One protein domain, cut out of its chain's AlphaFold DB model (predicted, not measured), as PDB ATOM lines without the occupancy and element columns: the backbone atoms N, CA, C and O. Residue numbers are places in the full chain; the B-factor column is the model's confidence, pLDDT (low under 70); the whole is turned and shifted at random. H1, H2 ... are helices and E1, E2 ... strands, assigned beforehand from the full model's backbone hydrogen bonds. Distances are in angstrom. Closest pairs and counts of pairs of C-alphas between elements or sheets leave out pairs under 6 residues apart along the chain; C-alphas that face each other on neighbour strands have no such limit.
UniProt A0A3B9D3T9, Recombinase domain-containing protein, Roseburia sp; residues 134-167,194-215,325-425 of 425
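This is residues 134 to 167, 194 to 215 and 325 to 425 of the 425 residues of the protein "Recombinase domain-containing protein" of Roseburia sp (UniProt A0A3B9D3T9). A twisted sheet of five strands is covered on one face by the long helix H2, while the hairpin of E2 and E3 starts beside E1 and reaches away, residues 154 to 159 sticking out at its turn. H5 packs across residues 197 to 201 of H2, and H3 and H4 only graze the sheet. The printed part has 157 residues with five named helices and seven named strands, in the order H1 E1 E2 E3 H2 H3 E4 E5 H4 E6 H5 E7. The large sheet, in the order E1 E4 E5 E7 E6, is mixed, and so is the class, helices and strands. The whole is compact, with a radius of gyration of the C-alphas of 15.5 A and spans of 42 by 39 by 33 A.

Start at the large sheet's edge strand E1, residues 138 to 140, parallel to E4, residues 334 to 343; N 139 and O 337 are 2.8 A apart, within hydrogen-bond range. E4 forms an antiparallel hairpin with E5, residues 346 to 353 (N 338 and O 350, 2.8 A). E5 is parallel to E7, residues 418 to 424 (N 351 and O 421, 2.8 A), and E7 is antiparallel to the other edge strand E6, residues 386 to 393 (N 391 and O 420, 2.9 A). H2, residues 196 to 210, is on this sheet at a height of 8.8 A, giving two layers, helix on one face; it lies over E5 and E7, slantwise at 51 degrees to E5 on the local plane, and its closest C-alphas to E7 are Val 206 and Ile 422, 7.2 A. On the same face is H1, residues 134 to 137, at a height of 5.3 A. H5, residues 395 to 405, touches H2 about perpendicular at 78 degrees, with residues 197 to 201 of H2 alone; the closest C-alphas are Val 197 and Cys 402, 6.7 A. H3, residues 327 to 333, is near H2 and only grazes the sheet, as does H4, residues 373 to 380. E2, residues 146 to 152, and E3, residues 161 to 166, form an antiparallel hairpin (N 149 and O 163, 2.8 A). In H2, H3 and H5 every O i to N i+4 pair is within hydrogen-bond range, in H4 3 of 4; H1 is too short for one.

Find C-alpha 334 at (2.323, 49.776, 23.134), where E4 begins its 22.6 A; E5 spans 21.4 A, E6 20.8 A. H2 runs 20.9 A from C-alpha 196 at (-5.252, 36.228, 29.044). E7 ends at C-alpha 424, (10.646, 53.059, 25.475).

The C-alphas of Glu 156 and Lys 383 are farthest apart, 47.9 A. Residues 168 to 193 and 216 to 324 are not printed; the gaps between C-alphas are 12.4 A and 15.9 A. The links E5 to H4 and H5 to E7 are long. Confidence is under 70 at residues 212 to 215 and 356 to 364.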
ATOM      1  N   LEU A 134      -3.407  42.308  21.730       89.44
ATOM      2  CA  LEU A 134      -2.324  41.481  22.278       89.44
ATOM      3  C   LEU A 134      -1.805  40.481  21.243       89.44
ATOM      4  O   LEU A 134      -0.600  40.334  21.071       89.44
ATOM      5  N   GLY A 135      -2.692  39.837  20.486       86.69
ATOM      6  CA  GLY A 135      -2.317  38.922  19.407       86.69
ATOM      7  C   GLY A 135      -1.553  39.581  18.251       86.69
ATOM      8  O   GLY A 135      -0.916  38.868  17.472       86.69
ATOM      9  N   ARG A 136      -1.608  40.914  18.118       87.19
ATOM     10  CA  ARG A 136      -0.815  41.686  17.146       87.19
ATOM     11  C   ARG A 136       0.507  42.185  17.714       87.19
ATOM     12  O   ARG A 136       1.476  42.282  16.964       87.19
ATOM     13  N   LYS A 137       0.541  42.495  19.011       91.12
ATOM     14  CA  LYS A 137       1.669  43.178  19.653       91.12
ATOM     15  C   LYS A 137       2.536  42.280  20.526       91.12
ATOM     16  O   LYS A 137       3.644  42.687  20.858       91.12
ATOM     17  N   ALA A 138       2.086  41.079  20.882       93.88
ATOM     18  CA  ALA A 138       2.822  40.175  21.758       93.88
ATOM     19  C   ALA A 138       3.659  39.139  20.992       93.88
ATOM     20  O   ALA A 138       3.184  38.441  20.092       93.88
ATOM     21  N   TYR A 139       4.914  38.999  21.407       94.75
ATOM     22  CA  TYR A 139       5.940  38.156  20.808       94.75
ATOM     23  C   TYR A 139       6.608  37.284  21.871       94.75
ATOM     24  O   TYR A 139       6.688  37.633  23.046       94.75
ATOM     25  N   CYS A 140       7.076  36.118  21.453       95.38
ATOM     26  CA  CYS A 140       7.907  35.229  22.246       95.38
ATOM     27  C   CYS A 140       9.378  35.657  22.133       95.38
ATOM     28  O   CYS A 140       9.780  36.192  21.100       95.38
ATOM     29  N   SER A 141      10.214  35.348  23.125       94.94
ATOM     30  CA  SER A 141      11.666  35.579  23.053       94.94
ATOM     31  C   SER A 141      12.373  34.841  21.914       94.94
ATOM     32  O   SER A 141      13.469  35.234  21.540       94.94
ATOM     33  N   CYS A 142      11.755  33.826  21.302       92.12
ATOM     34  CA  CYS A 142      12.255  33.221  20.058       92.12
ATOM     35  C   CYS A 142      11.947  34.044  18.785       92.12
ATOM     36  O   CYS A 142      12.210  33.580  17.680       92.12
ATOM     37  N   GLY A 143      11.328  35.222  18.916       91.38
ATOM     38  CA  GLY A 143      10.995  36.138  17.819       91.38
ATOM     39  C   GLY A 143       9.621  35.921  17.177       91.38
ATOM     40  O   GLY A 143       9.063  36.842  16.584       91.38
ATOM     41  N   TYR A 144       9.019  34.741  17.331       91.25
ATOM     42  CA  TYR A 144       7.681  34.456  16.805       91.25
ATOM     43  C   TYR A 144       6.567  35.120  17.629       91.25
ATOM     44  O   TYR A 144       6.640  35.190  18.854       91.25
ATOM     45  N   CYS A 145       5.478  35.539  16.974       91.31
ATOM     46  CA  CYS A 145       4.305  36.108  17.650       91.31
ATOM     47  C   CYS A 145       3.664  35.116  18.637       91.31
ATOM     48  O   CYS A 145       3.649  33.901  18.402       91.31
ATOM     49  N   LEU A 146       3.033  35.630  19.690       92.81
ATOM     50  CA  LEU A 146       2.157  34.831  20.537       92.81
ATOM     51  C   LEU A 146       0.769  34.710  19.894       92.81
ATOM     52  O   LEU A 146       0.014  35.670  19.767       92.81
ATOM     53  N   SER A 147       0.408  33.498  19.487       90.38
ATOM     54  CA  SER A 147      -0.910  33.208  18.937       90.38
ATOM     55  C   SER A 147      -1.943  33.072  20.046       90.38
ATOM     56  O   SER A 147      -1.825  32.180  20.889       90.38
ATOM     57  N   ARG A 148      -3.029  33.843  19.949       91.56
ATOM     58  CA  ARG A 148      -4.248  33.609  20.730       91.56
ATOM     59  C   ARG A 148      -4.849  32.244  20.375       91.56
ATOM     60  O   ARG A 148      -5.005  31.921  19.198       91.56
ATOM     61  N   GLN A 149      -5.155  31.444  21.387       90.88
ATOM     62  CA  GLN A 149      -5.731  30.101  21.309       90.88
ATOM     63  C   GLN A 149      -6.860  29.994  22.334       90.88
ATOM     64  O   GLN A 149      -6.747  30.546  23.430       90.88
ATOM     65  N   TYR A 150      -7.935  29.278  22.007       89.12
ATOM     66  CA  TYR A 150      -8.991  29.009  22.982       89.12
ATOM     67  C   TYR A 150      -8.471  28.072  24.076       89.12
ATOM     68  O   TYR A 150      -7.852  27.045  23.793       89.12
ATOM     69  N   THR A 151      -8.745  28.432  25.325       86.81
ATOM     70  CA  THR A 151      -8.637  27.521  26.470       86.81
ATOM     71  C   THR A 151      -9.997  26.874  26.725       86.81
ATOM     72  O   THR A 151     -10.091  25.654  26.815       86.81
ATOM     73  N   HIS A 152     -11.058  27.686  26.750       84.50
ATOM     74  CA  HIS A 152     -12.453  27.250  26.740       84.50
ATOM     75  C   HIS A 152     -13.246  28.123  25.765       84.50
ATOM     76  O   HIS A 152     -13.097  29.348  25.759       84.50
ATOM     77  N   THR A 153     -14.081  27.495  24.942       84.25
ATOM     78  CA  THR A 153     -15.023  28.190  24.059       84.25
ATOM     79  C   THR A 153     -16.119  28.870  24.872       84.25
ATOM     80  O   THR A 153     -16.426  28.437  25.983       84.25
ATOM     81  N   ALA A 154     -16.695  29.944  24.329       85.56
ATOM     82  CA  ALA A 154     -17.832  30.601  24.965       85.56
ATOM     83  C   ALA A 154     -19.027  29.637  25.051       85.56
ATOM     84  O   ALA A 154     -19.264  28.854  24.131       85.56
ATOM     85  N   THR A 155     -19.766  29.721  26.151       84.38
ATOM     86  CA  THR A 155     -21.079  29.095  26.346       84.38
ATOM     87  C   THR A 155     -22.108  30.196  26.590       84.38
ATOM     88  O   THR A 155     -21.730  31.343  26.818       84.38
ATOM     89  N   GLU A 156     -23.403  29.873  26.597       79.94
ATOM     90  CA  GLU A 156     -24.471  30.859  26.861       79.94
ATOM     91  C   GLU A 156     -24.259  31.636  28.171       79.94
ATOM     92  O   GLU A 156     -24.556  32.821  28.261       79.94
ATOM     93  N   THR A 157     -23.678  30.977  29.174       78.50
ATOM     94  CA  THR A 157     -23.461  31.528  30.518       78.50
ATOM     95  C   THR A 157     -22.034  32.005  30.791       78.50
ATOM     96  O   THR A 157     -21.787  32.598  31.842       78.50
ATOM     97  N   LYS A 158     -21.059  31.722  29.912       79.25
ATOM     98  CA  LYS A 158     -19.637  32.021  30.168       79.25
ATOM     99  C   LYS A 158     -18.929  32.518  28.919       79.25
ATOM    100  O   LYS A 158     -18.940  31.875  27.872       79.25
ATOM    101  N   SER A 159     -18.210  33.626  29.072       82.06
ATOM    102  CA  SER A 159     -17.331  34.144  28.031       82.06
ATOM    103  C   SER A 159     -16.182  33.178  27.727       82.06
ATOM    104  O   SER A 159     -15.706  32.433  28.593       82.06
ATOM    105  N   ALA A 160     -15.714  33.208  26.476       85.81
ATOM    106  CA  ALA A 160     -14.537  32.456  26.064       85.81
ATOM    107  C   ALA A 160     -13.310  32.845  26.904       85.81
ATOM    108  O   ALA A 160     -13.158  33.990  27.333       85.81
ATOM    109  N   THR A 161     -12.418  31.879  27.107       87.69
ATOM    110  CA  THR A 161     -11.107  32.104  27.731       87.69
ATOM    111  C   THR A 161     -10.012  31.801  26.739       87.69
ATOM    112  O   THR A 161     -10.117  30.857  25.944       87.69
ATOM    113  N   TYR A 162      -8.938  32.571  26.822       91.81
ATOM    114  CA  TYR A 162      -7.845  32.491  25.877       91.81
ATOM    115  C   TYR A 162      -6.511  32.253  26.572       91.81
ATOM    116  O   TYR A 162      -6.300  32.531  27.751       91.81
ATOM    117  N   ARG A 163      -5.584  31.707  25.797       93.50
ATOM    118  CA  ARG A 163      -4.164  31.664  26.121       93.50
ATOM    119  C   ARG A 163      -3.357  32.038  24.893       93.50
ATOM    120  O   ARG A 163      -3.799  31.846  23.761       93.50
ATOM    121  N   TYR A 164      -2.155  32.516  25.125       95.19
ATOM    122  CA  TYR A 164      -1.220  32.993  24.132       95.19
ATOM    123  C   TYR A 164      -0.053  32.014  24.087       95.19
ATOM    124  O   TYR A 164       0.707  31.886  25.046       95.19
ATOM    125  N   LYS A 165       0.043  31.258  22.991       94.50
ATOM    126  CA  LYS A 165       1.094  30.254  22.768       94.50
ATOM    127  C   LYS A 165       2.018  30.734  21.657       94.50
ATOM    128  O   LYS A 165       1.537  31.277  20.664       94.50
ATOM    129  N   CYS A 166       3.322  30.509  21.795       93.75
ATOM    130  CA  CYS A 166       4.284  30.816  20.740       93.75
ATOM    131  C   CYS A 166       3.842  30.207  19.398       93.75
ATOM    132  O   CYS A 166       3.545  29.012  19.332       93.75
ATOM    133  N   ARG A 167       3.798  31.017  18.329       90.25
ATOM    134  CA  ARG A 167       3.393  30.569  16.988       90.25
ATOM    135  C   ARG A 167       4.252  29.407  16.496       90.25
ATOM    136  O   ARG A 167       3.691  28.457  15.966       90.25
ATOM    137  N   VAL A 194       0.943  31.776  27.941       94.88
ATOM    138  CA  VAL A 194       0.523  32.867  28.827       94.88
ATOM    139  C   VAL A 194      -1.002  32.954  28.821       94.88
ATOM    140  O   VAL A 194      -1.609  32.973  27.755       94.88
ATOM    141  N   SER A 195      -1.662  32.984  29.978       93.19
ATOM    142  CA  SER A 195      -3.116  33.205  30.026       93.19
ATOM    143  C   SER A 195      -3.471  34.662  29.727       93.19
ATOM    144  O   SER A 195      -2.700  35.570  30.025       93.19
ATOM    145  N   ASP A 196      -4.668  34.888  29.195       91.31
ATOM    146  CA  ASP A 196      -5.252  36.228  29.044       91.31
ATOM    147  C   ASP A 196      -5.218  37.043  30.347       91.31
ATOM    148  O   ASP A 196      -4.725  38.165  30.351       91.31
ATOM    149  N   VAL A 197      -5.597  36.437  31.476       92.25
ATOM    150  CA  VAL A 197      -5.573  37.086  32.802       92.25
ATOM    151  C   VAL A 197      -4.182  37.599  33.193       92.25
ATOM    152  O   VAL A 197      -4.078  38.642  33.832       92.25
ATOM    153  N   LYS A 198      -3.105  36.884  32.829       94.44
ATOM    154  CA  LYS A 198      -1.735  37.335  33.133       94.44
ATOM    155  C   LYS A 198      -1.402  38.603  32.357       94.44
ATOM    156  O   LYS A 198      -0.811  39.514  32.924       94.44
ATOM    157  N   LEU A 199      -1.789  38.657  31.081       94.12
ATOM    158  CA  LEU A 199      -1.578  39.843  30.259       94.12
ATOM    159  C   LEU A 199      -2.410  41.016  30.773       94.12
ATOM    160  O   LEU A 199      -1.833  42.076  30.954       94.12
ATOM    161  N   TRP A 200      -3.680  40.819  31.143       92.81
ATOM    162  CA  TRP A 200      -4.516  41.889  31.717       92.81
ATOM    163  C   TRP A 200      -3.936  42.473  33.008       92.81
ATOM    164  O   TRP A 200      -3.929  43.686  33.198       92.81
ATOM    165  N   LEU A 201      -3.380  41.623  33.877       94.00
ATOM    166  CA  LEU A 201      -2.664  42.087  35.065       94.00
ATOM    167  C   LEU A 201      -1.429  42.915  34.685       94.00
ATOM    168  O   LEU A 201      -1.201  43.978  35.259       94.00
ATOM    169  N   CYS A 202      -0.652  42.456  33.699       94.56
ATOM    170  CA  CYS A 202       0.504  43.206  33.211       94.56
ATOM    171  C   CYS A 202       0.095  44.554  32.610       94.56
ATOM    172  O   CYS A 202       0.710  45.562  32.937       94.56
ATOM    173  N   GLU A 203      -0.955  44.584  31.783       91.88
ATOM    174  CA  GLU A 203      -1.528  45.807  31.217       91.88
ATOM    175  C   GLU A 203      -1.857  46.791  32.333       91.88
ATOM    176  O   GLU A 203      -1.359  47.914  32.344       91.88
ATOM    177  N   LYS A 204      -2.635  46.348  33.326       88.31
ATOM    178  CA  LYS A 204      -3.053  47.204  34.431       88.31
ATOM    179  C   LYS A 204      -1.853  47.791  35.167       88.31
ATOM    180  O   LYS A 204      -1.855  48.987  35.438       88.31
ATOM    181  N   GLN A 205      -0.822  47.000  35.454       90.31
ATOM    182  CA  GLN A 205       0.366  47.470  36.175       90.31
ATOM    183  C   GLN A 205       1.229  48.418  35.335       90.31
ATOM    184  O   GLN A 205       1.640  49.470  35.824       90.31
ATOM    185  N   VAL A 206       1.443  48.105  34.055       91.06
ATOM    186  CA  VAL A 206       2.205  48.956  33.130       91.06
ATOM    187  C   VAL A 206       1.512  50.297  32.942       91.06
ATOM    188  O   VAL A 206       2.133  51.341  33.130       91.06
ATOM    189  N   PHE A 207       0.217  50.289  32.629       86.19
ATOM    190  CA  PHE A 207      -0.539  51.519  32.423       86.19
ATOM    191  C   PHE A 207      -0.739  52.290  33.733       86.19
ATOM    192  O   PHE A 207      -0.625  53.512  33.729       86.19
ATOM    193  N   SER A 208      -0.926  51.616  34.872       83.94
ATOM    194  CA  SER A 208      -0.948  52.296  36.176       83.94
ATOM    195  C   SER A 208       0.384  52.970  36.491       83.94
ATOM    196  O   SER A 208       0.380  54.044  37.079       83.94
ATOM    197  N   TYR A 209       1.514  52.380  36.092       84.75
ATOM    198  CA  TYR A 209       2.835  52.982  36.266       84.75
ATOM    199  C   TYR A 209       3.044  54.181  35.333       84.75
ATOM    200  O   TYR A 209       3.384  55.265  35.800       84.75
ATOM    201  N   VAL A 210       2.800  54.007  34.029       78.69
ATOM    202  CA  VAL A 210       3.004  55.052  33.011       78.69
ATOM    203  C   VAL A 210       2.079  56.247  33.248       78.69
ATOM    204  O   VAL A 210       2.511  57.393  33.159       78.69
ATOM    205  N   PHE A 211       0.821  55.998  33.619       74.62
ATOM    206  CA  PHE A 211      -0.185  57.042  33.810       74.62
ATOM    207  C   PHE A 211      -0.377  57.468  35.270       74.62
ATOM    208  O   PHE A 211      -1.238  58.310  35.528       74.62
ATOM    209  N   LYS A 212       0.450  56.979  36.212       68.31
ATOM    210  CA  LYS A 212       0.346  57.281  37.654       68.31
ATOM    211  C   LYS A 212       0.222  58.783  37.940       68.31
ATOM    212  O   LYS A 212      -0.611  59.185  38.743       68.31
ATOM    213  N   ASN A 213       1.007  59.585  37.214       57.66
ATOM    214  CA  ASN A 213       0.993  61.051  37.255       57.66
ATOM    215  C   ASN A 213       0.539  61.675  35.922       57.66
ATOM    216  O   ASN A 213       0.444  62.891  35.808       57.66
ATOM    217  N   GLY A 214       0.271  60.864  34.891       57.91
ATOM    218  CA  GLY A 214      -0.085  61.356  33.557       57.91
ATOM    219  C   GLY A 214      -1.398  62.133  33.571       57.91
ATOM    220  O   GLY A 214      -1.506  63.171  32.932       57.91
ATOM    221  N   LYS A 215      -2.371  61.698  34.381       59.69
ATOM    222  CA  LYS A 215      -3.628  62.434  34.546       59.69
ATOM    223  C   LYS A 215      -3.400  63.821  35.151       59.69
ATOM    224  O   LYS A 215      -3.924  64.787  34.618       59.69
ATOM    225  N   VAL A 325      -7.367  46.631  30.065       82.38
ATOM    226  CA  VAL A 325      -7.151  47.853  29.273       82.38
ATOM    227  C   VAL A 325      -7.777  47.693  27.880       82.38
ATOM    228  O   VAL A 325      -7.740  46.609  27.293       82.38
ATOM    229  N   SER A 326      -8.379  48.757  27.339       81.19
ATOM    230  CA  SER A 326      -9.028  48.687  26.023       81.19
ATOM    231  C   SER A 326      -8.012  48.420  24.902       81.19
ATOM    232  O   SER A 326      -6.855  48.848  24.965       81.19
ATOM    233  N   ASP A 327      -8.438  47.702  23.860       83.06
ATOM    234  CA  ASP A 327      -7.564  47.335  22.738       83.06
ATOM    235  C   ASP A 327      -7.047  48.590  21.999       83.06
ATOM    236  O   ASP A 327      -5.914  48.594  21.524       83.06
ATOM    237  N   GLU A 328      -7.820  49.682  21.976       79.12
ATOM    238  CA  GLU A 328      -7.425  50.968  21.385       79.12
ATOM    239  C   GLU A 328      -6.257  51.618  22.137       79.12
ATOM    240  O   GLU A 328      -5.343  52.170  21.525       79.12
ATOM    241  N   VAL A 329      -6.260  51.533  23.470       80.12
ATOM    242  CA  VAL A 329      -5.189  52.075  24.315       80.12
ATOM    243  C   VAL A 329      -3.902  51.268  24.119       80.12
ATOM    244  O   VAL A 329      -2.820  51.840  23.975       80.12
ATOM    245  N   ILE A 330      -4.012  49.937  24.039       86.50
ATOM    246  CA  ILE A 330      -2.891  49.051  23.681       86.50
ATOM    247  C   ILE A 330      -2.356  49.419  22.288       86.50
ATOM    248  O   ILE A 330      -1.144  49.477  22.056       86.50
ATOM    249  N   ASP A 331      -3.255  49.691  21.343       83.44
ATOM    250  CA  ASP A 331      -2.889  50.054  19.980       83.44
ATOM    251  C   ASP A 331      -2.138  51.376  19.873       83.44
ATOM    252  O   ASP A 331      -1.202  51.480  19.080       83.44
ATOM    253  N   MET A 332      -2.482  52.340  20.714       79.06
ATOM    254  CA  MET A 332      -1.846  53.649  20.729       79.06
ATOM    255  C   MET A 332      -0.496  53.641  21.458       79.06
ATOM    256  O   MET A 332       0.483  54.158  20.933       79.06
ATOM    257  N   PHE A 333      -0.428  53.033  22.647       84.06
ATOM    258  CA  PHE A 333       0.696  53.244  23.570       84.06
ATOM    259  C   PHE A 333       1.697  52.094  23.658       84.06
ATOM    260  O   PHE A 333       2.738  52.241  24.291       84.06
ATOM    261  N   VAL A 334       1.416  50.934  23.066       89.12
ATOM    262  CA  VAL A 334       2.323  49.776  23.134       89.12
ATOM    263  C   VAL A 334       2.950  49.555  21.768       89.12
ATOM    264  O   VAL A 334       2.247  49.318  20.805       89.12
ATOM    265  N   GLU A 335       4.269  49.564  21.640       90.19
ATOM    266  CA  GLU A 335       4.929  49.201  20.381       90.19
ATOM    267  C   GLU A 335       4.925  47.670  20.208       90.19
ATOM    268  O   GLU A 335       4.496  47.135  19.180       90.19
ATOM    269  N   ARG A 336       5.377  46.950  21.244       93.12
ATOM    270  CA  ARG A 336       5.382  45.479  21.311       93.12
ATOM    271  C   ARG A 336       5.542  44.973  22.745       93.12
ATOM    272  O   ARG A 336       6.127  45.637  23.593       93.12
ATOM    273  N   ILE A 337       5.087  43.750  22.983       95.94
ATOM    274  CA  ILE A 337       5.225  43.015  24.244       95.94
ATOM    275  C   ILE A 337       6.074  41.780  23.960       95.94
ATOM    276  O   ILE A 337       5.802  41.058  23.004       95.94
ATOM    277  N   ILE A 338       7.087  41.511  24.773       96.75
ATOM    278  CA  ILE A 338       7.958  40.342  24.617       96.75
ATOM    279  C   ILE A 338       7.848  39.489  25.870       96.75
ATOM    280  O   ILE A 338       8.207  39.929  26.957       96.75
ATOM    281  N   TYR A 339       7.377  38.257  25.711       97.50
ATOM    282  CA  TYR A 339       7.394  37.254  26.764       97.50
ATOM    283  C   TYR A 339       8.675  36.427  26.681       97.50
ATOM    284  O   TYR A 339       8.928  35.764  25.668       97.50
ATOM    285  N   ARG A 340       9.479  36.464  27.746       96.00
ATOM    286  CA  ARG A 340      10.785  35.796  27.804       96.00
ATOM    287  C   ARG A 340      10.756  34.398  28.402       96.00
ATOM    288  O   ARG A 340      11.773  33.716  28.328       96.00
ATOM    289  N   GLY A 341       9.601  33.950  28.882       94.12
ATOM    290  CA  GLY A 341       9.478  32.677  29.579       94.12
ATOM    291  C   GLY A 341       9.652  32.853  31.082       94.12
ATOM    292  O   GLY A 341       9.408  33.934  31.623       94.12
ATOM    293  N   VAL A 342      10.056  31.772  31.743       94.56
ATOM    294  CA  VAL A 342      10.348  31.774  33.176       94.56
ATOM    295  C   VAL A 342      11.838  32.042  33.372       94.56
ATOM    296  O   VAL A 342      12.662  31.214  32.995       94.56
ATOM    297  N   VAL A 343      12.174  33.191  33.954       92.88
ATOM    298  CA  VAL A 343      13.544  33.623  34.264       92.88
ATOM    299  C   VAL A 343      13.641  33.793  35.774       92.88
ATOM    300  O   VAL A 343      12.800  34.463  36.368       92.88
ATOM    301  N   ASP A 344      14.609  33.126  36.406       91.75
ATOM    302  CA  ASP A 344      14.814  33.150  37.865       91.75
ATOM    303  C   ASP A 344      13.541  32.840  38.677       91.75
ATOM    304  O   ASP A 344      13.278  33.413  39.732       91.75
ATOM    305  N   GLY A 345      12.712  31.926  38.159       91.81
ATOM    306  CA  GLY A 345      11.450  31.524  38.786       91.81
ATOM    307  C   GLY A 345      10.265  32.463  38.533       91.81
ATOM    308  O   GLY A 345       9.173  32.161  39.007       91.81
ATOM    309  N   ASN A 346      10.436  33.535  37.751       95.88
ATOM    310  CA  ASN A 346       9.399  34.523  37.447       95.88
ATOM    311  C   ASN A 346       8.996  34.495  35.969       95.88
ATOM    312  O   ASN A 346       9.837  34.341  35.089       95.88
ATOM    313  N   ASP A 347       7.714  34.710  35.675       97.00
ATOM    314  CA  ASP A 347       7.276  35.017  34.311       97.00
ATOM    315  C   ASP A 347       7.793  36.411  33.916       97.00
ATOM    316  O   ASP A 347       7.376  37.409  34.506       97.00
ATOM    317  N   GLU A 348       8.687  36.501  32.928       97.81
ATOM    318  CA  GLU A 348       9.298  37.775  32.526       97.81
ATOM    319  C   GLU A 348       8.659  38.359  31.254       97.81
ATOM    320  O   GLU A 348       8.605  37.715  30.198       97.81
ATOM    321  N   PHE A 349       8.230  39.621  31.344       97.94
ATOM    322  CA  PHE A 349       7.702  40.411  30.233       97.94
ATOM    323  C   PHE A 349       8.495  41.701  30.035       97.94
ATOM    324  O   PHE A 349       8.783  42.419  30.991       97.94
ATOM    325  N   VAL A 350       8.757  42.048  28.776       97.44
ATOM    326  CA  VAL A 350       9.239  43.374  28.373       97.44
ATOM    327  C   VAL A 350       8.138  44.080  27.593       97.44
ATOM    328  O   VAL A 350       7.729  43.616  26.529       97.44
ATOM    329  N   TRP A 351       7.658  45.196  28.125       96.44
ATOM    330  CA  TRP A 351       6.669  46.065  27.498       96.44
ATOM    331  C   TRP A 351       7.387  47.249  26.874       96.44
ATOM    332  O   TRP A 351       7.897  48.108  27.586       96.44
ATOM    333  N   VAL A 352       7.455  47.273  25.546       92.38
ATOM    334  CA  VAL A 352       8.026  48.394  24.798       92.38
ATOM    335  C   VAL A 352       6.892  49.360  24.486       92.38
ATOM    336  O   VAL A 352       5.961  49.006  23.761       92.38
ATOM    337  N   MET A 353       6.955  50.556  25.057       87.19
ATOM    338  CA  MET A 353       5.925  51.581  24.957       87.19
ATOM    339  C   MET A 353       6.197  52.500  23.770       87.19
ATOM    340  O   MET A 353       7.330  52.933  23.557       87.19
ATOM    341  N   ASN A 354       5.143  52.810  23.025       83.38
ATOM    342  CA  ASN A 354       5.131  53.866  22.030       83.38
ATOM    343  C   ASN A 354       4.609  55.153  22.684       83.38
ATOM    344  O   ASN A 354       3.437  55.243  23.046       83.38
ATOM    345  N   LEU A 355       5.490  56.140  22.844       73.25
ATOM    346  CA  LEU A 355       5.147  57.445  23.414       73.25
ATOM    347  C   LEU A 355       5.060  58.552  22.351       73.25
ATOM    348  O   LEU A 355       4.854  59.706  22.711       73.25
ATOM    349  N   SER A 356       5.196  58.228  21.057       66.81
ATOM    350  CA  SER A 356       5.097  59.225  19.979       66.81
ATOM    351  C   SER A 356       3.662  59.702  19.729       66.81
ATOM    352  O   SER A 356       3.460  60.729  19.090       66.81
ATOM    353  N   GLY A 357       2.660  58.962  20.217       53.66
ATOM    354  CA  GLY A 357       1.240  59.255  20.004       53.66
ATOM    355  C   GLY A 357       0.701  58.821  18.635       53.66
ATOM    356  O   GLY A 357      -0.501  58.933  18.393       53.66
ATOM    357  N   GLU A 358       1.541  58.280  17.749       61.22
ATOM    358  CA  GLU A 358       1.090  57.712  16.477       61.22
ATOM    359  C   GLU A 358       0.587  56.277  16.663       61.22
ATOM    360  O   GLU A 358       1.293  55.419  17.191       61.22
ATOM    361  N   CYS A 359      -0.622  55.983  16.177       62.41
ATOM    362  CA  CYS A 359      -1.112  54.608  16.114       62.41
ATOM    363  C   CYS A 359      -0.342  53.844  15.025       62.41
ATOM    364  O   CYS A 359      -0.628  53.967  13.832       62.41
ATOM    365  N   THR A 360       0.656  53.066  15.439       58.56
ATOM    366  CA  THR A 360       1.491  52.262  14.546       58.56
ATOM    367  C   THR A 360       0.974  50.821  14.484       58.56
ATOM    368  O   THR A 360       0.897  50.107  15.487       58.56
ATOM    369  N   ASP A 361       0.635  50.342  13.279       65.75
ATOM    370  CA  ASP A 361       0.396  48.910  13.068       65.75
ATOM    371  C   ASP A 361       1.741  48.168  13.032       65.75
ATOM    372  O   ASP A 361       2.382  48.010  11.991       65.75
ATOM    373  N   THR A 362       2.178  47.699  14.198       68.81
ATOM    374  CA  THR A 362       3.445  46.975  14.358       68.81
ATOM    375  C   THR A 362       3.357  45.499  13.967       68.81
ATOM    376  O   THR A 362       4.372  44.797  13.999       68.81
ATOM    377  N   SER A 363       2.182  45.013  13.537       64.12
ATOM    378  CA  SER A 363       1.943  43.586  13.271       64.12
ATOM    379  C   SER A 363       2.805  43.010  12.140       64.12
ATOM    380  O   SER A 363       3.090  41.810  12.126       64.12
ATOM    381  N   ALA A 364       3.245  43.853  11.200       68.56
ATOM    382  CA  ALA A 364       4.170  43.473  10.132       68.56
ATOM    383  C   ALA A 364       5.639  43.798  10.456       68.56
ATOM    384  O   ALA A 364       6.523  43.100   9.967       68.56
ATOM    385  N   LYS A 365       5.897  44.823  11.281       79.75
ATOM    386  CA  LYS A 365       7.238  45.381  11.541       79.75
ATOM    387  C   LYS A 365       8.183  44.369  12.189       79.75
ATOM    388  O   LYS A 365       9.321  44.233  11.758       79.75
ATOM    389  N   TYR A 366       7.702  43.635  13.192       84.56
ATOM    390  CA  TYR A 366       8.515  42.690  13.976       84.56
ATOM    391  C   TYR A 366       8.309  41.226  13.585       84.56
ATOM    392  O   TYR A 366       8.805  40.317  14.252       84.56
ATOM    393  N   LYS A 367       7.539  40.977  12.523       79.62
ATOM    394  CA  LYS A 367       7.203  39.625  12.101       79.62
ATOM    395  C   LYS A 367       8.360  39.007  11.322       79.62
ATOM    396  O   LYS A 367       8.625  39.380  10.181       79.62
ATOM    397  N   ILE A 368       8.986  38.000  11.915       82.69
ATOM    398  CA  ILE A 368      10.032  37.210  11.262       82.69
ATOM    399  C   ILE A 368       9.444  36.233  10.230       82.69
ATOM    400  O   ILE A 368       8.315  35.752  10.375       82.69
ATOM    401  N   ARG A 369      10.206  35.951   9.165       72.81
ATOM    402  CA  ARG A 369       9.837  34.970   8.121       72.81
ATOM    403  C   ARG A 369      10.320  33.559   8.447       72.81
ATOM    404  O   ARG A 369       9.605  32.599   8.190       72.81
ATOM    405  N   GLY A 370      11.505  33.467   9.037       79.62
ATOM    406  CA  GLY A 370      12.114  32.249   9.555       79.62
ATOM    407  C   GLY A 370      12.768  32.548  10.897       79.62
ATOM    408  O   GLY A 370      12.813  33.706  11.315       79.62
ATOM    409  N   TYR A 371      13.234  31.505  11.574       85.56
ATOM    410  CA  TYR A 371      13.970  31.679  12.815       85.56
ATOM    411  C   TYR A 371      15.299  32.395  12.556       85.56
ATOM    412  O   TYR A 371      16.005  32.079  11.601       85.56
ATOM    413  N   ASP A 372      15.622  33.337  13.433       88.00
ATOM    414  CA  ASP A 372      16.878  34.076  13.451       88.00
ATOM    415  C   ASP A 372      17.399  34.055  14.891       88.00
ATOM    416  O   ASP A 372      16.724  34.519  15.819       88.00
ATOM    417  N   LYS A 373      18.577  33.452  15.075       89.19
ATOM    418  CA  LYS A 373      19.187  33.263  16.390       89.19
ATOM    419  C   LYS A 373      19.662  34.583  16.985       89.19
ATOM    420  O   LYS A 373      19.385  34.832  18.156       89.19
ATOM    421  N   ASP A 374      20.313  35.426  16.192       90.81
ATOM    422  CA  ASP A 374      20.854  36.701  16.661       90.81
ATOM    423  C   ASP A 374      19.710  37.631  17.068       90.81
ATOM    424  O   ASP A 374      19.750  38.254  18.131       90.81
ATOM    425  N   TYR A 375      18.625  37.641  16.288       91.88
ATOM    426  CA  TYR A 375      17.408  38.349  16.668       91.88
ATOM    427  C   TYR A 375      16.802  37.788  17.963       91.88
ATOM    428  O   TYR A 375      16.523  38.561  18.878       91.88
ATOM    429  N   ALA A 376      16.625  36.469  18.087       92.44
ATOM    430  CA  ALA A 376      16.062  35.856  19.293       92.44
ATOM    431  C   ALA A 376      16.906  36.134  20.550       92.44
ATOM    432  O   ALA A 376      16.365  36.460  21.609       92.44
ATOM    433  N   ASP A 377      18.229  36.054  20.440       92.31
ATOM    434  CA  ASP A 377      19.138  36.358  21.542       92.31
ATOM    435  C   ASP A 377      19.138  37.861  21.860       92.31
ATOM    436  O   ASP A 377      19.148  38.243  23.037       92.31
ATOM    437  N   SER A 378      18.962  38.722  20.849       93.81
ATOM    438  CA  SER A 378      18.782  40.157  21.068       93.81
ATOM    439  C   SER A 378      17.548  40.470  21.924       93.81
ATOM    440  O   SER A 378      17.615  41.350  22.784       93.81
ATOM    441  N   LEU A 379      16.453  39.712  21.765       93.69
ATOM    442  CA  LEU A 379      15.208  39.914  22.514       93.69
ATOM    443  C   LEU A 379      15.327  39.533  23.993       93.69
ATOM    444  O   LEU A 379      14.536  40.016  24.807       93.69
ATOM    445  N   LYS A 380      16.292  38.680  24.354       92.94
ATOM    446  CA  LYS A 380      16.547  38.229  25.733       92.94
ATOM    447  C   LYS A 380      17.483  39.167  26.501       92.94
ATOM    448  O   LYS A 380      17.423  39.209  27.724       92.94
ATOM    449  N   SER A 381      18.326  39.927  25.805       92.19
ATOM    450  CA  SER A 381      19.279  40.847  26.433       92.19
ATOM    451  C   SER A 381      18.617  42.167  26.818       92.19
ATOM    452  O   SER A 381      18.076  42.869  25.969       92.19
ATOM    453  N   ASP A 382      18.709  42.552  28.092       90.44
ATOM    454  CA  ASP A 382      18.246  43.860  28.578       90.44
ATOM    455  C   ASP A 382      18.967  45.038  27.905       90.44
ATOM    456  O   ASP A 382      18.369  46.095  27.750       90.44
ATOM    457  N   LYS A 383      20.218  44.856  27.459       89.19
ATOM    458  CA  LYS A 383      21.032  45.923  26.845       89.19
ATOM    459  C   LYS A 383      20.456  46.443  25.525       89.19
ATOM    460  O   LYS A 383      20.789  47.545  25.113       89.19
ATOM    461  N   ASN A 384      19.601  45.653  24.877       89.06
ATOM    462  CA  ASN A 384      18.975  46.004  23.603       89.06
ATOM    463  C   ASN A 384      17.648  46.754  23.772       89.06
ATOM    464  O   ASN A 384      16.956  47.014  22.790       89.06
ATOM    465  N   PHE A 385      17.265  47.068  25.011       87.88
ATOM    466  CA  PHE A 385      16.039  47.782  25.330       87.88
ATOM    467  C   PHE A 385      16.364  48.973  26.222       87.88
ATOM    468  O   PHE A 385      17.090  48.846  27.207       87.88
ATOM    469  N   ASN A 386      15.763  50.124  25.925       86.81
ATOM    470  CA  ASN A 386      15.828  51.288  26.797       86.81
ATOM    471  C   ASN A 386      14.870  51.104  27.989       86.81
ATOM    472  O   ASN A 386      13.764  51.641  27.993       86.81
ATOM    473  N   ILE A 387      15.250  50.249  28.946       88.19
ATOM    474  CA  ILE A 387      14.424  49.897  30.109       88.19
ATOM    475  C   ILE A 387      14.432  51.052  31.109       88.19
ATOM    476  O   ILE A 387      15.455  51.341  31.723       88.19
ATOM    477  N   VAL A 388      13.262  51.644  31.329       85.69
ATOM    478  CA  VAL A 388      13.058  52.779  32.240       85.69
ATOM    479  C   VAL A 388      12.469  52.373  33.585       85.69
ATOM    480  O   VAL A 388      12.584  53.114  34.557       85.69
ATOM    481  N   ALA A 389      11.832  51.203  33.666       87.44
ATOM    482  CA  ALA A 389      11.260  50.712  34.912       87.44
ATOM    483  C   ALA A 389      11.265  49.188  34.989       87.44
ATOM    484  O   ALA A 389      11.160  48.488  33.977       87.44
ATOM    485  N   ARG A 390      11.350  48.676  36.217       94.25
ATOM    486  CA  ARG A 390      11.229  47.255  36.543       94.25
ATOM    487  C   ARG A 390      10.280  47.112  37.721       94.25
ATOM    488  O   ARG A 390      10.413  47.837  38.702       94.25
ATOM    489  N   MET A 391       9.345  46.182  37.626       94.56
ATOM    490  CA  MET A 391       8.397  45.881  38.692       94.56
ATOM    491  C   MET A 391       8.252  44.371  38.850       94.56
ATOM    492  O   MET A 391       8.290  43.621  37.871       94.56
ATOM    493  N   LEU A 392       8.093  43.944  40.097       96.31
ATOM    494  CA  LEU A 392       7.814  42.566  40.466       96.31
ATOM    495  C   LEU A 392       6.394  42.507  41.017       96.31
ATOM    496  O   LEU A 392       6.076  43.200  41.979       96.31
ATOM    497  N   ILE A 393       5.569  41.657  40.422       96.38
ATOM    498  CA  ILE A 393       4.232  41.349  40.912       96.38
ATOM    499  C   ILE A 393       4.335  40.060  41.730       96.38
ATOM    500  O   ILE A 393       4.585  38.991  41.150       96.38
ATOM    501  N   PRO A 394       4.169  40.130  43.060       96.81
ATOM    502  CA  PRO A 394       4.246  38.962  43.918       96.81
ATOM    503  C   PRO A 394       3.063  38.018  43.674       96.81
ATOM    504  O   PRO A 394       2.033  38.372  43.087       96.81
ATOM    505  N   MET A 395       3.201  36.780  44.143       95.56
ATOM    506  CA  MET A 395       2.219  35.733  43.870       95.56
ATOM    507  C   MET A 395       0.849  36.040  44.509       95.56
ATOM    508  O   MET A 395      -0.206  35.679  43.981       95.56
ATOM    509  N   GLU A 396       0.860  36.745  45.632       95.31
ATOM    510  CA  GLU A 396      -0.301  37.212  46.379       95.31
ATOM    511  C   GLU A 396      -1.141  38.178  45.540       95.31
ATOM    512  O   GLU A 396      -2.361  38.030  45.459       95.31
ATOM    513  N   GLU A 397      -0.494  39.116  44.846       94.44
ATOM    514  CA  GLU A 397      -1.172  40.085  43.986       94.44
ATOM    515  C   GLU A 397      -1.745  39.425  42.729       94.44
ATOM    516  O   GLU A 397      -2.899  39.665  42.370       94.44
ATOM    517  N   CYS A 398      -0.990  38.514  42.110       94.69
ATOM    518  CA  CYS A 398      -1.482  37.681  41.015       94.69
ATOM    519  C   CYS A 398      -2.738  36.886  41.411       94.69
ATOM    520  O   CYS A 398      -3.696  36.796  40.638       94.69
ATOM    521  N   LYS A 399      -2.753  36.312  42.623       95.50
ATOM    522  CA  LYS A 399      -3.910  35.585  43.160       95.50
ATOM    523  C   LYS A 399      -5.096  36.522  43.389       95.50
ATOM    524  O   LYS A 399      -6.188  36.202  42.919       95.50
ATOM    525  N   ARG A 400      -4.871  37.665  44.047       95.12
ATOM    526  CA  ARG A 400      -5.885  38.696  44.310       95.12
ATOM    527  C   ARG A 400      -6.556  39.137  43.013       95.12
ATOM    528  O   ARG A 400      -7.758  38.957  42.858       95.12
ATOM    529  N   PHE A 401      -5.773  39.590  42.033       93.38
ATOM    530  CA  PHE A 401      -6.296  40.033  40.740       93.38
ATOM    531  C   PHE A 401      -7.067  38.922  40.016       93.38
ATOM    532  O   PHE A 401      -8.166  39.141  39.510       93.38
ATOM    533  N   CYS A 402      -6.519  37.703  39.993       91.81
ATOM    534  CA  CYS A 402      -7.152  36.581  39.308       91.81
ATOM    535  C   CYS A 402      -8.536  36.244  39.888       91.81
ATOM    536  O   CYS A 402      -9.446  35.951  39.111       91.81
ATOM    537  N   GLN A 403      -8.692  36.274  41.215       91.94
ATOM    538  CA  GLN A 403      -9.925  35.864  41.894       91.94
ATOM    539  C   GLN A 403     -10.925  37.008  42.079       91.94
ATOM    540  O   GLN A 403     -12.107  36.807  41.816       91.94
ATOM    541  N   GLU A 404     -10.460  38.173  42.525       91.06
ATOM    542  CA  GLU A 404     -11.313  39.287  42.955       91.06
ATOM    543  C   GLU A 404     -11.679  40.218  41.799       91.06
ATOM    544  O   GLU A 404     -12.811  40.680  41.730       91.06
ATOM    545  N   GLU A 405     -10.756  40.456  40.863       88.25
ATOM    546  CA  GLU A 405     -10.992  41.388  39.753       88.25
ATOM    547  C   GLU A 405     -11.403  40.670  38.465       88.25
ATOM    548  O   GLU A 405     -12.412  40.999  37.848       88.25
ATOM    549  N   ALA A 406     -10.641  39.651  38.056       86.56
ATOM    550  CA  ALA A 406     -10.899  38.927  36.811       86.56
ATOM    551  C   ALA A 406     -11.981  37.837  36.951       86.56
ATOM    552  O   ALA A 406     -12.374  37.229  35.950       86.56
ATOM    553  N   GLY A 407     -12.420  37.527  38.178       86.12
ATOM    554  CA  GLY A 407     -13.434  36.504  38.452       86.12
ATOM    555  C   GLY A 407     -13.050  35.102  37.957       86.12
ATOM    556  O   GLY A 407     -13.907  34.321  37.532       86.12
ATOM    557  N   ARG A 408     -11.751  34.767  37.937       86.25
ATOM    558  CA  ARG A 408     -11.230  33.482  37.444       86.25
ATOM    559  C   ARG A 408     -10.705  32.609  38.584       86.25
ATOM    560  O   ARG A 408     -10.282  33.059  39.643       86.25
ATOM    561  N   ARG A 409     -10.682  31.294  38.344       88.00
ATOM    562  CA  ARG A 409     -10.111  30.335  39.296       88.00
ATOM    563  C   ARG A 409      -8.584  30.380  39.253       88.00
ATOM    564  O   ARG A 409      -7.981  29.963  38.264       88.00
ATOM    565  N   PHE A 410      -7.969  30.759  40.368       91.69
ATOM    566  CA  PHE A 410      -6.522  30.681  40.539       91.69
ATOM    567  C   PHE A 410      -6.043  29.222  40.675       91.69
ATOM    568  O   PHE A 410      -6.627  28.417  41.404       91.69
ATOM    569  N   LYS A 411      -4.966  28.868  39.966       90.50
ATOM    570  CA  LYS A 411      -4.327  27.542  40.014       90.50
ATOM    571  C   LYS A 411      -2.810  27.716  40.066       90.50
ATOM    572  O   LYS A 411      -2.207  27.975  39.031       90.50
ATOM    573  N   LYS A 412      -2.202  27.497  41.239       89.56
ATOM    574  CA  LYS A 412      -0.772  27.753  41.502       89.56
ATOM    575  C   LYS A 412       0.173  27.206  40.422       89.56
ATOM    576  O   LYS A 412       1.058  27.917  39.991       89.56
ATOM    577  N   LYS A 413      -0.069  26.000  39.895       90.31
ATOM    578  CA  LYS A 413       0.777  25.380  38.852       90.31
ATOM    579  C   LYS A 413       0.898  26.149  37.525       90.31
ATOM    580  O   LYS A 413       1.725  25.786  36.701       90.31
ATOM    581  N   TYR A 414       0.027  27.126  37.269       89.19
ATOM    582  CA  TYR A 414       0.056  27.939  36.048       89.19
ATOM    583  C   TYR A 414       0.558  29.358  36.296       89.19
ATOM    584  O   TYR A 414       0.529  30.172  35.375       89.19
ATOM    585  N   TRP A 415       0.981  29.672  37.517       93.56
ATOM    586  CA  TRP A 415       1.384  31.009  37.899       93.56
ATOM    587  C   TRP A 415       2.735  30.999  38.597       93.56
ATOM    588  O   TRP A 415       2.959  30.208  39.507       93.56
ATOM    589  N   ASN A 416       3.567  31.942  38.184       95.31
ATOM    590  CA  ASN A 416       4.759  32.371  38.887       95.31
ATOM    591  C   ASN A 416       4.579  33.856  39.255       95.31
ATOM    592  O   ASN A 416       3.668  34.505  38.714       95.31
ATOM    593  N   PRO A 417       5.412  34.420  40.146       96.88
ATOM    594  CA  PRO A 417       5.538  35.869  40.237       96.88
ATOM    595  C   PRO A 417       5.900  36.441  38.861       96.88
ATOM    596  O   PRO A 417       6.511  35.759  38.034       96.88
ATOM    597  N   ILE A 418       5.490  37.675  38.589       98.00
ATOM    598  CA  ILE A 418       5.653  38.274  37.262       98.00
ATOM    599  C   ILE A 418       6.662  39.408  37.355       98.00
ATOM    600  O   ILE A 418       6.479  40.342  38.129       98.00
ATOM    601  N   THR A 419       7.715  39.345  36.548       97.94
ATOM    602  CA  THR A 419       8.643  40.462  36.361       97.94
ATOM    603  C   THR A 419       8.249  41.219  35.103       97.94
ATOM    604  O   THR A 419       8.222  40.653  34.012       97.94
ATOM    605  N   ILE A 420       7.956  42.508  35.244       97.50
ATOM    606  CA  ILE A 420       7.653  43.393  34.121       97.50
ATOM    607  C   ILE A 420       8.771  44.422  34.002       97.50
ATOM    608  O   ILE A 420       9.113  45.117  34.960       97.50
ATOM    609  N   LYS A 421       9.319  44.537  32.797       95.94
ATOM    610  CA  LYS A 421      10.287  45.556  32.397       95.94
ATOM    611  C   LYS A 421       9.596  46.492  31.410       95.94
ATOM    612  O   LYS A 421       9.092  46.029  30.390       95.94
ATOM    613  N   ILE A 422       9.559  47.786  31.704       91.44
ATOM    614  CA  ILE A 422       9.007  48.800  30.799       91.44
ATOM    615  C   ILE A 422      10.170  49.435  30.052       91.44
ATOM    616  O   ILE A 422      11.111  49.922  30.678       91.44
ATOM    617  N   ALA A 423      10.096  49.425  28.727       87.75
ATOM    618  CA  ALA A 423      11.054  50.055  27.836       87.75
ATOM    619  C   ALA A 423      10.367  51.092  26.941       87.75
ATOM    620  O   ALA A 423       9.166  50.996  26.696       87.75
ATOM    621  N   ILE A 424      11.126  52.062  26.443       82.94
ATOM    622  CA  ILE A 424      10.646  53.059  25.475       82.94
ATOM    623  C   ILE A 424      11.182  52.689  24.085       82.94
ATOM    624  O   ILE A 424      12.337  52.263  23.979       82.94
ATOM    625  N   ALA A 425      10.309  52.763  23.073       76.81
ATOM    626  CA  ALA A 425      10.601  52.422  21.676       76.81
ATOM    627  C   ALA A 425      11.606  53.367  21.008       76.81
ATOM    628  O   ALA A 425      11.599  54.572  21.349       76.81
TER     629      ALA A 425